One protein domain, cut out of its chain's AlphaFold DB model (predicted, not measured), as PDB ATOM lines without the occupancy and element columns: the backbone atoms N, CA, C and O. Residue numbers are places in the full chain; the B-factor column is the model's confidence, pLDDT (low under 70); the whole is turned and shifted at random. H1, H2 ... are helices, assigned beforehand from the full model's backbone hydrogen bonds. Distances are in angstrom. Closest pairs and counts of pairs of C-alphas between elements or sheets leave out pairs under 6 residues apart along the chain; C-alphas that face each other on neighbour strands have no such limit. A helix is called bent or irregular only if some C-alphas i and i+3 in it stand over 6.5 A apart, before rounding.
ATOM      1  N   ASP A   6     250.269 217.509 189.366       85.88
ATOM      2  CA  ASP A   6     250.367 218.971 189.389       85.88
ATOM      3  C   ASP A   6     249.211 219.602 190.186       85.88
ATOM      4  O   ASP A   6     249.447 220.476 191.022       85.88
ATOM      5  N   ASP A   7     247.989 219.080 190.036       91.81
ATOM      6  CA  ASP A   7     246.811 219.515 190.801       91.81
ATOM      7  C   ASP A   7     246.990 219.246 192.307       91.81
ATOM      8  O   ASP A   7     246.560 220.027 193.156       91.81
ATOM      9  N   VAL A   8     247.646 218.135 192.669       95.12
ATOM     10  CA  VAL A   8     247.964 217.812 194.070       95.12
ATOM     11  C   VAL A   8     248.961 218.815 194.651       95.12
ATOM     12  O   VAL A   8     248.831 219.208 195.814       95.12
ATOM     13  N   ALA A   9     249.953 219.235 193.865       95.44
ATOM     14  CA  ALA A   9     250.934 220.224 194.297       95.44
ATOM     15  C   ALA A   9     250.293 221.607 194.491       95.44
ATOM     16  O   ALA A   9     250.530 222.243 195.522       95.44
ATOM     17  N   GLU A  10     249.441 222.040 193.557       97.19
ATOM     18  CA  GLU A  10     248.673 223.286 193.677       97.19
ATOM     19  C   GLU A  10     247.759 223.242 194.904       97.19
ATOM     20  O   GLU A  10     247.802 224.136 195.751       97.19
ATOM     21  N   ARG A  11     247.033 222.134 195.094       96.94
ATOM     22  CA  ARG A  11     246.168 221.951 196.260       96.94
ATOM     23  C   ARG A  11     246.936 221.994 197.581       96.94
ATOM     24  O   ARG A  11     246.457 222.564 198.562       96.94
ATOM     25  N   ALA A  12     248.129 221.406 197.635       97.69
ATOM     26  CA  ALA A  12     248.982 221.478 198.818       97.69
ATOM     27  C   ALA A  12     249.461 222.914 199.094       97.69
ATOM     28  O   ALA A  12     249.532 223.312 200.256       97.69
ATOM     29  N   ALA A  13     249.761 223.700 198.054       97.75
ATOM     30  CA  ALA A  13     250.110 225.111 198.206       97.75
ATOM     31  C   ALA A  13     248.923 225.927 198.746       97.75
ATOM     32  O   ALA A  13     249.079 226.638 199.737       97.75
ATOM     33  N   GLU A  14     247.719 225.737 198.195       98.06
ATOM     34  CA  GLU A  14     246.497 226.386 198.691       98.06
ATOM     35  C   GLU A  14     246.236 226.083 200.171       98.06
ATOM     36  O   GLU A  14     245.892 226.969 200.954       98.06
ATOM     37  N   LEU A  15     246.366 224.817 200.578       97.62
ATOM     38  CA  LEU A  15     246.169 224.416 201.971       97.62
ATOM     39  C   LEU A  15     247.192 225.097 202.889       97.62
ATOM     40  O   LEU A  15     246.828 225.582 203.963       97.62
ATOM     41  N   PHE A  16     248.448 225.187 202.455       97.62
ATOM     42  CA  PHE A  16     249.494 225.864 203.215       97.62
ATOM     43  C   PHE A  16     249.203 227.361 203.379       97.62
ATOM     44  O   PHE A  16     249.271 227.881 204.496       97.62
ATOM     45  N   ASP A  17     248.789 228.032 202.304       97.75
ATOM     46  CA  ASP A  17     248.419 229.452 202.320       97.75
ATOM     47  C   ASP A  17     247.192 229.729 203.206       97.75
ATOM     48  O   ASP A  17     247.083 230.790 203.822       97.75
ATOM     49  N   ASN A  18     246.308 228.739 203.360       96.56
ATOM     50  CA  ASN A  18     245.166 228.784 204.277       96.56
ATOM     51  C   ASN A  18     245.526 228.475 205.747       96.56
ATOM     52  O   ASN A  18     244.637 228.358 206.594       96.56
ATOM     53  N   GLY A  19     246.815 228.368 206.081       95.19
ATOM     54  CA  GLY A  19     247.305 228.242 207.456       95.19
ATOM     55  C   GLY A  19     247.530 226.808 207.934       95.19
ATOM     56  O   GLY A  19     247.871 226.607 209.106       95.19
ATOM     57  N   PHE A  20     247.385 225.805 207.064       95.75
ATOM     58  CA  PHE A  20     247.823 224.450 207.391       95.75
ATOM     59  C   PHE A  20     249.351 224.348 207.368       95.75
ATOM     60  O   PHE A  20     250.062 225.056 206.660       95.75
ATOM     61  N   GLY A  21     249.894 223.429 208.166       96.38
ATOM     62  CA  GLY A  21     251.331 223.169 208.167       96.38
ATOM     63  C   GLY A  21     251.808 222.473 206.892       96.38
ATOM     64  O   GLY A  21     251.029 221.778 206.248       96.38
ATOM     65  N   CYS A  22     253.097 222.578 206.547       96.75
ATOM     66  CA  CYS A  22     253.643 221.962 205.326       96.75
ATOM     67  C   CYS A  22     253.435 220.436 205.260       96.75
ATOM     68  O   CYS A  22     253.090 219.904 204.210       96.75
ATOM     69  N   SER A  23     253.567 219.735 206.390       97.69
ATOM     70  CA  SER A  23     253.260 218.302 206.512       97.69
ATOM     71  C   SER A  23     251.777 217.992 206.313       97.69
ATOM     72  O   SER A  23     251.433 217.040 205.616       97.69
ATOM     73  N   GLY A  24     250.906 218.790 206.935       97.31
ATOM     74  CA  GLY A  24     249.456 218.622 206.861       97.31
ATOM     75  C   GLY A  24     248.915 218.919 205.472       97.31
ATOM     76  O   GLY A  24     248.094 218.160 204.980       97.31
ATOM     77  N   SER A  25     249.440 219.952 204.819       97.94
ATOM     78  CA  SER A  25     249.003 220.396 203.495       97.94
ATOM     79  C   SER A  25     249.273 219.337 202.428       97.94
ATOM     80  O   SER A  25     248.371 218.979 201.679       97.94
ATOM     81  N   VAL A  26     250.478 218.752 202.417       97.56
ATOM     82  CA  VAL A  26     250.817 217.652 201.496       97.56
ATOM     83  C   VAL A  26     249.991 216.403 201.794       97.56
ATOM     84  O   VAL A  26     249.412 215.818 200.881       97.56
ATOM     85  N   LEU A  27     249.904 215.998 203.067       97.81
ATOM     86  CA  LEU A  27     249.134 214.814 203.449       97.81
ATOM     87  C   LEU A  27     247.659 214.954 203.058       97.81
ATOM     88  O   LEU A  27     247.069 214.013 202.533       97.81
ATOM     89  N   GLN A  28     247.074 216.122 203.311       97.38
ATOM     90  CA  GLN A  28     245.678 216.401 203.021       97.38
ATOM     91  C   GLN A  28     245.411 216.484 201.518       97.38
ATOM     92  O   GLN A  28     244.459 215.857 201.071       97.38
ATOM     93  N   ALA A  29     246.255 217.155 200.732       97.38
ATOM     94  CA  ALA A  29     246.084 217.218 199.279       97.38
ATOM     95  C   ALA A  29     246.107 215.823 198.629       97.38
ATOM     96  O   ALA A  29     245.246 215.498 197.810       97.38
ATOM     97  N   VAL A  30     247.049 214.963 199.039       96.44
ATOM     98  CA  VAL A  30     247.128 213.579 198.538       96.44
ATOM     99  C   VAL A  30     245.953 212.735 199.046       96.44
ATOM    100  O   VAL A  30     245.412 211.915 198.314       96.44
ATOM    101  N   ALA A  31     245.517 212.911 200.291       96.31
ATOM    102  CA  ALA A  31     244.341 212.201 200.788       96.31
ATOM    103  C   ALA A  31     243.070 212.605 200.017       96.31
ATOM    104  O   ALA A  31     242.310 211.735 199.585       96.31
ATOM    105  N   GLU A  32     242.878 213.907 199.779       95.38
ATOM    106  CA  GLU A  32     241.750 214.465 199.026       95.38
ATOM    107  C   GLU A  32     241.726 213.949 197.581       95.38
ATOM    108  O   GLU A  32     240.654 213.579 197.094       95.38
ATOM    109  N   SER A  33     242.884 213.816 196.920       95.06
ATOM    110  CA  SER A  33     242.952 213.246 195.567       95.06
ATOM    111  C   SER A  33     242.469 211.795 195.510       95.06
ATOM    112  O   SER A  33     241.891 211.369 194.514       95.06
ATOM    113  N   HIS A  34     242.599 211.043 196.601       93.44
ATOM    114  CA  HIS A  34     242.084 209.679 196.720       93.44
ATOM    115  C   HIS A  34     240.696 209.595 197.379       93.44
ATOM    116  O   HIS A  34     240.237 208.503 197.714       93.44
ATOM    117  N   GLY A  35     240.003 210.726 197.551       94.06
ATOM    118  CA  GLY A  35     238.665 210.774 198.149       94.06
ATOM    119  C   GLY A  35     238.643 210.502 199.656       94.06
ATOM    120  O   GLY A  35     237.594 210.166 200.202       94.06
ATOM    121  N   ILE A  36     239.784 210.630 200.334       95.19
ATOM    122  CA  ILE A  36     239.903 210.465 201.782       95.19
ATOM    123  C   ILE A  36     239.777 211.838 202.439       95.19
ATOM    124  O   ILE A  36     240.622 212.711 202.261       95.19
ATOM    125  N   GLN A  37     238.744 212.003 203.261       94.06
ATOM    126  CA  GLN A  37     238.561 213.175 204.113       94.06
ATOM    127  C   GLN A  37     238.476 212.721 205.568       94.06
ATOM    128  O   GLN A  37     237.678 211.848 205.912       94.06
ATOM    129  N   SER A  38     239.331 213.273 206.428       94.88
ATOM    130  CA  SER A  38     239.366 212.917 207.846       94.88
ATOM    131  C   SER A  38     239.970 214.037 208.676       94.88
ATOM    132  O   SER A  38     241.097 214.461 208.421       94.88
ATOM    133  N   ASP A  39     239.278 214.431 209.745       94.81
ATOM    134  CA  ASP A  39     239.779 215.407 210.723       94.81
ATOM    135  C   ASP A  39     241.055 214.931 211.431       94.81
ATOM    136  O   ASP A  39     241.766 215.719 212.057       94.81
ATOM    137  N   LEU A  40     241.374 213.634 211.352       96.62
ATOM    138  CA  LEU A  40     242.610 213.093 211.904       96.62
ATOM    139  C   LEU A  40     243.836 213.553 211.115       96.62
ATOM    140  O   LEU A  40     244.873 213.770 211.731       96.62
ATOM    141  N   ILE A  41     243.728 213.750 209.798       96.50
ATOM    142  CA  ILE A  41     244.855 214.106 208.922       96.50
ATOM    143  C   ILE A  41     245.569 215.391 209.375       96.50
ATOM    144  O   ILE A  41     246.763 215.323 209.688       96.50
ATOM    145  N   PRO A  42     244.891 216.551 209.488       94.56
ATOM    146  CA  PRO A  42     245.564 217.767 209.935       94.56
ATOM    147  C   PRO A  42     246.057 217.639 211.385       94.56
ATOM    148  O   PRO A  42     247.139 218.126 211.724       94.56
ATOM    149  N   ARG A  43     245.318 216.916 212.241       96.44
ATOM    150  CA  ARG A  43     245.669 216.725 213.656       96.44
ATOM    151  C   ARG A  43     246.963 215.933 213.839       96.44
ATOM    152  O   ARG A  43     247.832 216.381 214.582       96.44
ATOM    153  N   ILE A  44     247.117 214.791 213.164       96.88
ATOM    154  CA  ILE A  44     248.319 213.948 213.295       96.88
ATOM    155  C   ILE A  44     249.542 214.587 212.629       96.88
ATOM    156  O   ILE A  44     250.657 214.431 213.121       96.88
ATOM    157  N   ALA A  45     249.345 215.350 211.550       97.25
ATOM    158  CA  ALA A  45     250.443 215.962 210.810       97.25
ATOM    159  C   ALA A  45     251.014 217.225 211.477       97.25
ATOM    160  O   ALA A  45     252.143 217.613 211.166       97.25
ATOM    161  N   THR A  46     250.275 217.861 212.394       96.31
ATOM    162  CA  THR A  46     250.616 219.172 212.984       96.31
ATOM    163  C   THR A  46     252.028 219.213 213.582       96.31
ATOM    164  O   THR A  46     252.788 220.140 213.302       96.31
ATOM    165  N   GLY A  47     252.425 218.191 214.349       96.25
ATOM    166  CA  GLY A  47     253.746 218.143 214.998       96.25
ATOM    167  C   GLY A  47     254.931 218.010 214.030       96.25
ATOM    168  O   GLY A  47     256.065 218.321 214.388       96.25
ATOM    169  N   PHE A  48     254.670 217.594 212.790       96.94
ATOM    170  CA  PHE A  48     255.675 217.453 211.736       96.94
ATOM    171  C   PHE A  48     255.843 218.739 210.914       96.94
ATOM    172  O   PHE A  48     256.715 218.808 210.054       96.94
ATOM    173  N   CYS A  49     255.038 219.778 211.162       93.94
ATOM    174  CA  CYS A  49     255.192 221.066 210.492       93.94
ATOM    175  C   CYS A  49     256.420 221.822 211.012       93.94
ATOM    176  O   CYS A  49     256.892 221.623 212.135       93.94
ATOM    177  N   GLY A  50     257.010 222.638 210.134       92.81
ATOM    178  CA  GLY A  50     258.341 223.193 210.340       92.81
ATOM    179  C   GLY A  50     259.409 222.102 210.425       92.81
ATOM    180  O   GLY A  50     260.539 222.482 210.725       92.81
ATOM    181  N   GLY A  51     258.980 220.831 210.186       91.88
ATOM    182  CA  GLY A  51     259.584 219.497 210.014       91.88
ATOM    183  C   GLY A  51     259.547 218.433 211.167       91.88
ATOM    184  O   GLY A  51     259.769 217.252 210.963       91.88
ATOM    185  N   ILE A  52     259.344 218.749 212.438       65.19
ATOM    186  CA  ILE A  52     260.523 219.091 213.253       65.19
ATOM    187  C   ILE A  52     260.078 219.918 214.464       65.19
ATOM    188  O   ILE A  52     260.879 220.182 215.358       65.19
ATOM    189  N   ALA A  53     258.831 220.402 214.466       94.56
ATOM    190  CA  ALA A  53     258.333 221.370 215.438       94.56
ATOM    191  C   ALA A  53     259.275 222.585 215.580       94.56
ATOM    192  O   ALA A  53     259.523 223.079 216.676       94.56
ATOM    193  N   ARG A  54     259.811 223.062 214.445       93.94
ATOM    194  CA  ARG A  54     260.734 224.212 214.330       93.94
ATOM    195  C   ARG A  54     262.148 224.036 214.939       93.94
ATOM    196  O   ARG A  54     262.845 225.021 215.135       93.94
ATOM    197  N   THR A  55     262.600 222.807 215.185       96.31
ATOM    198  CA  THR A  55     263.969 222.407 215.585       96.31
ATOM    199  C   THR A  55     265.039 222.214 214.470       96.31
ATOM    200  O   THR A  55     266.157 221.834 214.790       96.31
ATOM    201  N   GLY A  56     264.769 222.449 213.178       90.69
ATOM    202  CA  GLY A  56     265.714 222.254 212.049       90.69
ATOM    203  C   GLY A  56     266.098 220.819 211.586       90.69
ATOM    204  O   GLY A  56     267.037 220.689 210.817       90.69
ATOM    205  N   ASN A  57     265.417 219.753 212.022       94.06
ATOM    206  CA  ASN A  57     265.586 218.331 211.598       94.06
ATOM    207  C   ASN A  57     264.978 217.924 210.190       94.06
ATOM    208  O   ASN A  57     265.296 218.549 209.183       94.06
ATOM    209  N   VAL A  58     264.096 216.906 210.080       93.75
ATOM    210  CA  VAL A  58     263.468 216.377 208.824       93.75
ATOM    211  C   VAL A  58     262.422 217.287 208.143       93.75
ATOM    212  O   VAL A  58     261.470 217.698 208.778       93.75
ATOM    213  N   CYS A  59     262.483 217.530 206.827       96.44
ATOM    214  CA  CYS A  59     261.480 218.344 206.109       96.44
ATOM    215  C   CYS A  59     260.013 217.906 206.353       96.44
ATOM    216  O   CYS A  59     259.647 216.748 206.156       96.44
ATOM    217  N   GLY A  60     259.149 218.863 206.717       97.12
ATOM    218  CA  GLY A  60     257.752 218.580 207.067       97.12
ATOM    219  C   GLY A  60     256.895 218.153 205.881       97.12
ATOM    220  O   GLY A  60     256.132 217.203 206.007       97.12
ATOM    221  N   ALA A  61     257.064 218.787 204.717       96.94
ATOM    222  CA  ALA A  61     256.383 218.379 203.486       96.94
ATOM    223  C   ALA A  61     256.733 216.928 203.115       96.94
ATOM    224  O   ALA A  61     255.847 216.127 202.835       96.94
ATOM    225  N   LEU A  62     258.016 216.566 203.233       96.75
ATOM    226  CA  LEU A  62     258.500 215.212 202.968       96.75
ATOM    227  C   LEU A  62     257.936 214.190 203.975       96.75
ATOM    228  O   LEU A  62     257.494 213.113 203.581       96.75
ATOM    229  N   ALA A  63     257.863 214.547 205.262       97.12
ATOM    230  CA  ALA A  63     257.172 213.732 206.265       97.12
ATOM    231  C   ALA A  63     255.670 213.571 205.950       97.12
ATOM    232  O   ALA A  63     255.116 212.485 206.129       97.12
ATOM    233  N   GLY A  64     255.026 214.624 205.433       97.25
ATOM    234  CA  GLY A  64     253.662 214.596 204.894       97.25
ATOM    235  C   GLY A  64     253.494 213.562 203.781       97.25
ATOM    236  O   GLY A  64     252.594 212.725 203.855       97.25
ATOM    237  N   THR A  65     254.412 213.540 202.812       96.75
ATOM    238  CA  THR A  65     254.442 212.537 201.737       96.75
ATOM    239  C   THR A  65     254.569 211.114 202.280       96.75
ATOM    240  O   THR A  65     253.866 210.213 201.821       96.75
ATOM    241  N   PHE A  66     255.419 210.881 203.287       97.44
ATOM    242  CA  PHE A  66     255.566 209.550 203.891       97.44
ATOM    243  C   PHE A  66     254.286 209.082 204.579       97.44
ATOM    244  O   PHE A  66     253.907 207.915 204.445       97.44
ATOM    245  N   MET A  67     253.604 209.987 205.288       97.31
ATOM    246  CA  MET A  67     252.293 209.703 205.867       97.31
ATOM    247  C   MET A  67     251.281 209.365 204.770       97.31
ATOM    248  O   MET A  67     250.580 208.367 204.898       97.31
ATOM    249  N   ALA A  68     251.266 210.123 203.671       96.69
ATOM    250  CA  ALA A  68     250.327 209.919 202.572       96.69
ATOM    251  C   ALA A  68     250.532 208.558 201.899       96.69
ATOM    252  O   ALA A  68     249.588 207.787 201.772       96.69
ATOM    253  N   LEU A  69     251.775 208.193 201.572       96.38
ATOM    254  CA  LEU A  69     252.099 206.858 201.052       96.38
ATOM    255  C   LEU A  69     251.688 205.745 202.020       96.38
ATOM    256  O   LEU A  69     251.207 204.688 201.603       96.38
ATOM    257  N   SER A  70     251.861 205.984 203.318       97.06
ATOM    258  CA  SER A  70     251.502 205.024 204.361       97.06
ATOM    259  C   SER A  70     249.995 204.881 204.563       97.06
ATOM    260  O   SER A  70     249.581 203.832 205.047       97.06
ATOM    261  N   LEU A  71     249.168 205.847 204.142       95.62
ATOM    262  CA  LEU A  71     247.709 205.667 204.106       95.62
ATOM    263  C   LEU A  71     247.302 204.532 203.158       95.62
ATOM    264  O   LEU A  71     246.345 203.820 203.443       95.62
ATOM    265  N   PHE A  72     248.034 204.347 202.056       94.06
ATOM    266  CA  PHE A  72     247.693 203.359 201.026       94.06
ATOM    267  C   PHE A  72     248.465 202.047 201.157       94.06
ATOM    268  O   PHE A  72     247.970 200.998 200.760       94.06
ATOM    269  N   THR A  73     249.688 202.106 201.683       95.31
ATOM    270  CA  THR A  73     250.623 200.964 201.686       95.31
ATOM    271  C   THR A  73     251.036 200.525 203.086       95.31
ATOM    272  O   THR A  73     251.793 199.570 203.241       95.31
ATOM    273  N   GLY A  74     250.566 201.233 204.116       94.25
ATOM    274  CA  GLY A  74     250.821 200.897 205.508       94.25
ATOM    275  C   GLY A  74     250.143 199.599 205.949       94.25
ATOM    276  O   GLY A  74     249.374 198.973 205.226       94.25
ATOM    277  N   ARG A  75     250.441 199.203 207.186       94.81
ATOM    278  CA  ARG A  75     249.927 197.982 207.818       94.81
ATOM    279  C   ARG A  75     248.778 198.271 208.777       94.81
ATOM    280  O   ARG A  75     248.814 199.285 209.472       94.81
ATOM    281  N   ASN A  76     247.848 197.327 208.901       94.44
ATOM    282  CA  ASN A  76     246.765 197.382 209.888       94.44
ATOM    283  C   ASN A  76     247.071 196.508 211.111       94.44
ATOM    284  O   ASN A  76     246.740 196.870 212.240       94.44
ATOM    285  N   LEU A  77     247.742 195.373 210.900       96.81
ATOM    286  CA  LEU A  77     248.106 194.414 211.938       96.81
ATOM    287  C   LEU A  77     249.632 194.342 212.134       96.81
ATOM    288  O   LEU A  77     250.413 194.743 211.267       96.81
ATOM    289  N   PRO A  78     250.113 193.836 213.286       94.56
ATOM    290  CA  PRO A  78     251.542 193.596 213.512       94.56
ATOM    291  C   PRO A  78     252.183 192.604 212.537       94.56
ATOM    292  O   PRO A  78     253.386 192.677 212.308       94.56
ATOM    293  N   THR A  79     251.393 191.685 211.987       95.75
ATOM    294  CA  THR A  79     251.848 190.612 211.092       95.75
ATOM    295  C   THR A  79     251.880 191.007 209.620       95.75
ATOM    296  O   THR A  79     252.444 190.266 208.819       95.75
ATOM    297  N   ASP A  80     251.277 192.140 209.250       94.94
ATOM    298  CA  ASP A  80     251.256 192.582 207.858       94.94
ATOM    299  C   ASP A  80     252.668 193.016 207.421       94.94
ATOM    300  O   ASP A  80     253.412 193.625 208.206       94.94
ATOM    301  N   PRO A  81     253.058 192.737 206.166       92.94
ATOM    302  CA  PRO A  81     254.370 193.108 205.659       92.94
ATOM    303  C   PRO A  81     254.548 194.632 205.654       92.94
ATOM    304  O   PRO A  81     253.672 195.379 205.230       92.94
ATOM    305  N   ARG A  82     255.721 195.104 206.090       95.19
ATOM    306  CA  ARG A  82     256.089 196.536 206.069       95.19
ATOM    307  C   ARG A  82     257.076 196.911 204.965       95.19
ATOM    308  O   ARG A  82     257.319 198.095 204.734       95.19
ATOM    309  N   ASP A  83     257.680 195.916 204.325       96.19
ATOM    310  CA  ASP A  83     258.831 196.114 203.443       96.19
ATOM    311  C   ASP A  83     258.463 196.856 202.161       96.19
ATOM    312  O   ASP A  83     259.268 197.634 201.661       96.19
ATOM    313  N   GLU A  84     257.255 196.650 201.639       94.31
ATOM    314  CA  GLU A  84     256.778 197.343 200.441       94.31
ATOM    315  C   GLU A  84     256.616 198.849 200.686       94.31
ATOM    316  O   GLU A  84     257.230 199.651 199.984       94.31
ATOM    317  N   ASN A  85     255.919 199.236 201.759       96.88
ATOM    318  CA  ASN A  85     255.842 200.628 202.207       96.88
ATOM    319  C   ASN A  85     257.233 201.239 202.432       96.88
ATOM    320  O   ASN A  85     257.525 202.330 201.943       96.88
ATOM    321  N   CYS A  86     258.123 200.512 203.116       97.25
ATOM    322  CA  CYS A  86     259.482 200.988 203.371       97.25
ATOM    323  C   CYS A  86     260.271 201.198 202.070       97.25
ATOM    324  O   CYS A  86     261.002 202.180 201.966       97.25
ATOM    325  N   LYS A  87     260.127 200.314 201.074       97.69
ATOM    326  CA  LYS A  87     260.772 200.459 199.758       97.69
ATOM    327  C   LYS A  87     260.272 201.699 199.021       97.69
ATOM    328  O   LYS A  87     261.099 202.446 198.503       97.69
ATOM    329  N   LEU A  88     258.962 201.946 199.018       96.69
ATOM    330  CA  LEU A  88     258.373 203.131 198.383       96.69
ATOM    331  C   LEU A  88     258.857 204.423 199.052       96.69
ATOM    332  O   LEU A  88     259.312 205.341 198.375       96.69
ATOM    333  N   ILE A  89     258.860 204.471 200.386       97.12
ATOM    334  CA  ILE A  89     259.393 205.622 201.130       97.12
ATOM    335  C   ILE A  89     260.884 205.821 200.828       97.12
ATOM    336  O   ILE A  89     261.310 206.945 200.577       97.12
ATOM    337  N   GLN A  90     261.686 204.753 200.793       97.38
ATOM    338  CA  GLN A  90     263.109 204.842 200.444       97.38
ATOM    339  C   GLN A  90     263.337 205.363 199.021       97.38
ATOM    340  O   GLN A  90     264.322 206.062 198.793       97.38
ATOM    341  N   GLN A  91     262.468 205.028 198.065       96.81
ATOM    342  CA  GLN A  91     262.545 205.575 196.711       96.81
ATOM    343  C   GLN A  91     262.308 207.084 196.711       96.81
ATOM    344  O   GLN A  91     263.089 207.797 196.090       96.81
ATOM    345  N   VAL A  92     261.305 207.565 197.453       95.38
ATOM    346  CA  VAL A  92     261.052 209.007 197.604       95.38
ATOM    347  C   VAL A  92     262.220 209.696 198.297       95.38
ATOM    348  O   VAL A  92     262.706 210.698 197.797       95.38
ATOM    349  N   VAL A  93     262.737 209.141 199.398       95.56
ATOM    350  CA  VAL A  93     263.897 209.713 200.109       95.56
ATOM    351  C   VAL A  93     265.097 209.896 199.182       95.56
ATOM    352  O   VAL A  93     265.793 210.885 199.306       95.56
ATOM    353  N   ARG A  94     265.351 208.980 198.240       96.19
ATOM    354  CA  ARG A  94     266.492 209.093 197.308       96.19
ATOM    355  C   ARG A  94     266.345 210.202 196.263       96.19
ATOM    356  O   ARG A  94     267.307 210.462 195.548       96.19
ATOM    357  N   GLN A  95     265.159 210.788 196.121       92.81
ATOM    358  CA  GLN A  95     264.894 211.868 195.168       92.81
ATOM    359  C   GLN A  95     265.144 213.262 195.765       92.81
ATOM    360  O   GLN A  95     265.126 214.233 195.011       92.81
TER     361      GLN A  95
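This is residues 6 to 95 of the 96 residues of the protein "C_GCAxxG_C_C family protein" of Verrucomicrobia subdivision 3 bacterium (UniProt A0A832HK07). Two helices, H2 and H4, pack together in the middle; H3 covers them on one side in a three-helix up-and-down bundle, each helix running against the one before it in the chain. H1 packs on H2 at a steep angle, and H5 folds back beside H4, well away from H1. The printed part has 90 residues with five named helices, H1 to H5 in chain order, and no named strand; the class is all helix. The whole is compact, with a radius of gyration of the C-alphas of 13.0 A, and spans 39 by 32 by 24 A.

H4, residues 60 to 73, is the longest helix, and its centre is nearest to the mean of the C-alphas, at 3.1 A. It touches H2, residues 22 to 33, closest at the C-alphas of Gly 64 and Ser 23, 4.1 A apart; they run the same way at a shallow tilt of 33 degrees, only just short of steep. With residues 60 to 64 alone, H4 touches H3, residues 40 to 51; the closest C-alphas are those of Gly 60 and Gly 51, 3.6 A apart. These two form a helical hairpin at a tilt of 36 degrees, only just steep. H2 and H3 are also a hairpin, at a steep tilt of 39 degrees, with the C-alphas of Gly 24 and Ala 45 closest at 4.9 A. H1, residues 6 to 17, touches H2 in a hairpin at a steep tilt of 45 degrees; the C-alphas of Ala 12 and Ser 25 are closest, at 4.8 A. H5, residues 83 to 93, touches H4 in a hairpin at a shallow tilt of 27 degrees, closest at the C-alphas of Asn 85 and Thr 73, 5.3 A. H1 and H5 are apart. In H1, H2 and H5 every O i to N i+4 pair is within hydrogen-bond range; H4 has 9 of 10, and H3 has 3 of 8 beside 4 of 9 O i to N i+3 pairs.

H4 is 19.8 A from first to last C-alpha, beginning at C-alpha 60 (257.752, 218.580, 207.067). H3 is 18.2 A long and irregular: C-alphas 47 and 50 are 8.3 A apart. H2 is 16.9 A long, and H1 is 16.8 A long from C-alpha 6 (250.367, 218.971, 189.389). H5, 14.9 A, ends at C-alpha 93 (263.897, 209.713, 200.109).

The two C-alphas farthest apart are those of Asp 17 and Thr 79, 40.0 A. The printed part has no cut. The link from H1 to H2 is tight; the other three are short. Mean pLDDT of the printed part is 95.4; Ile 52 is under 70.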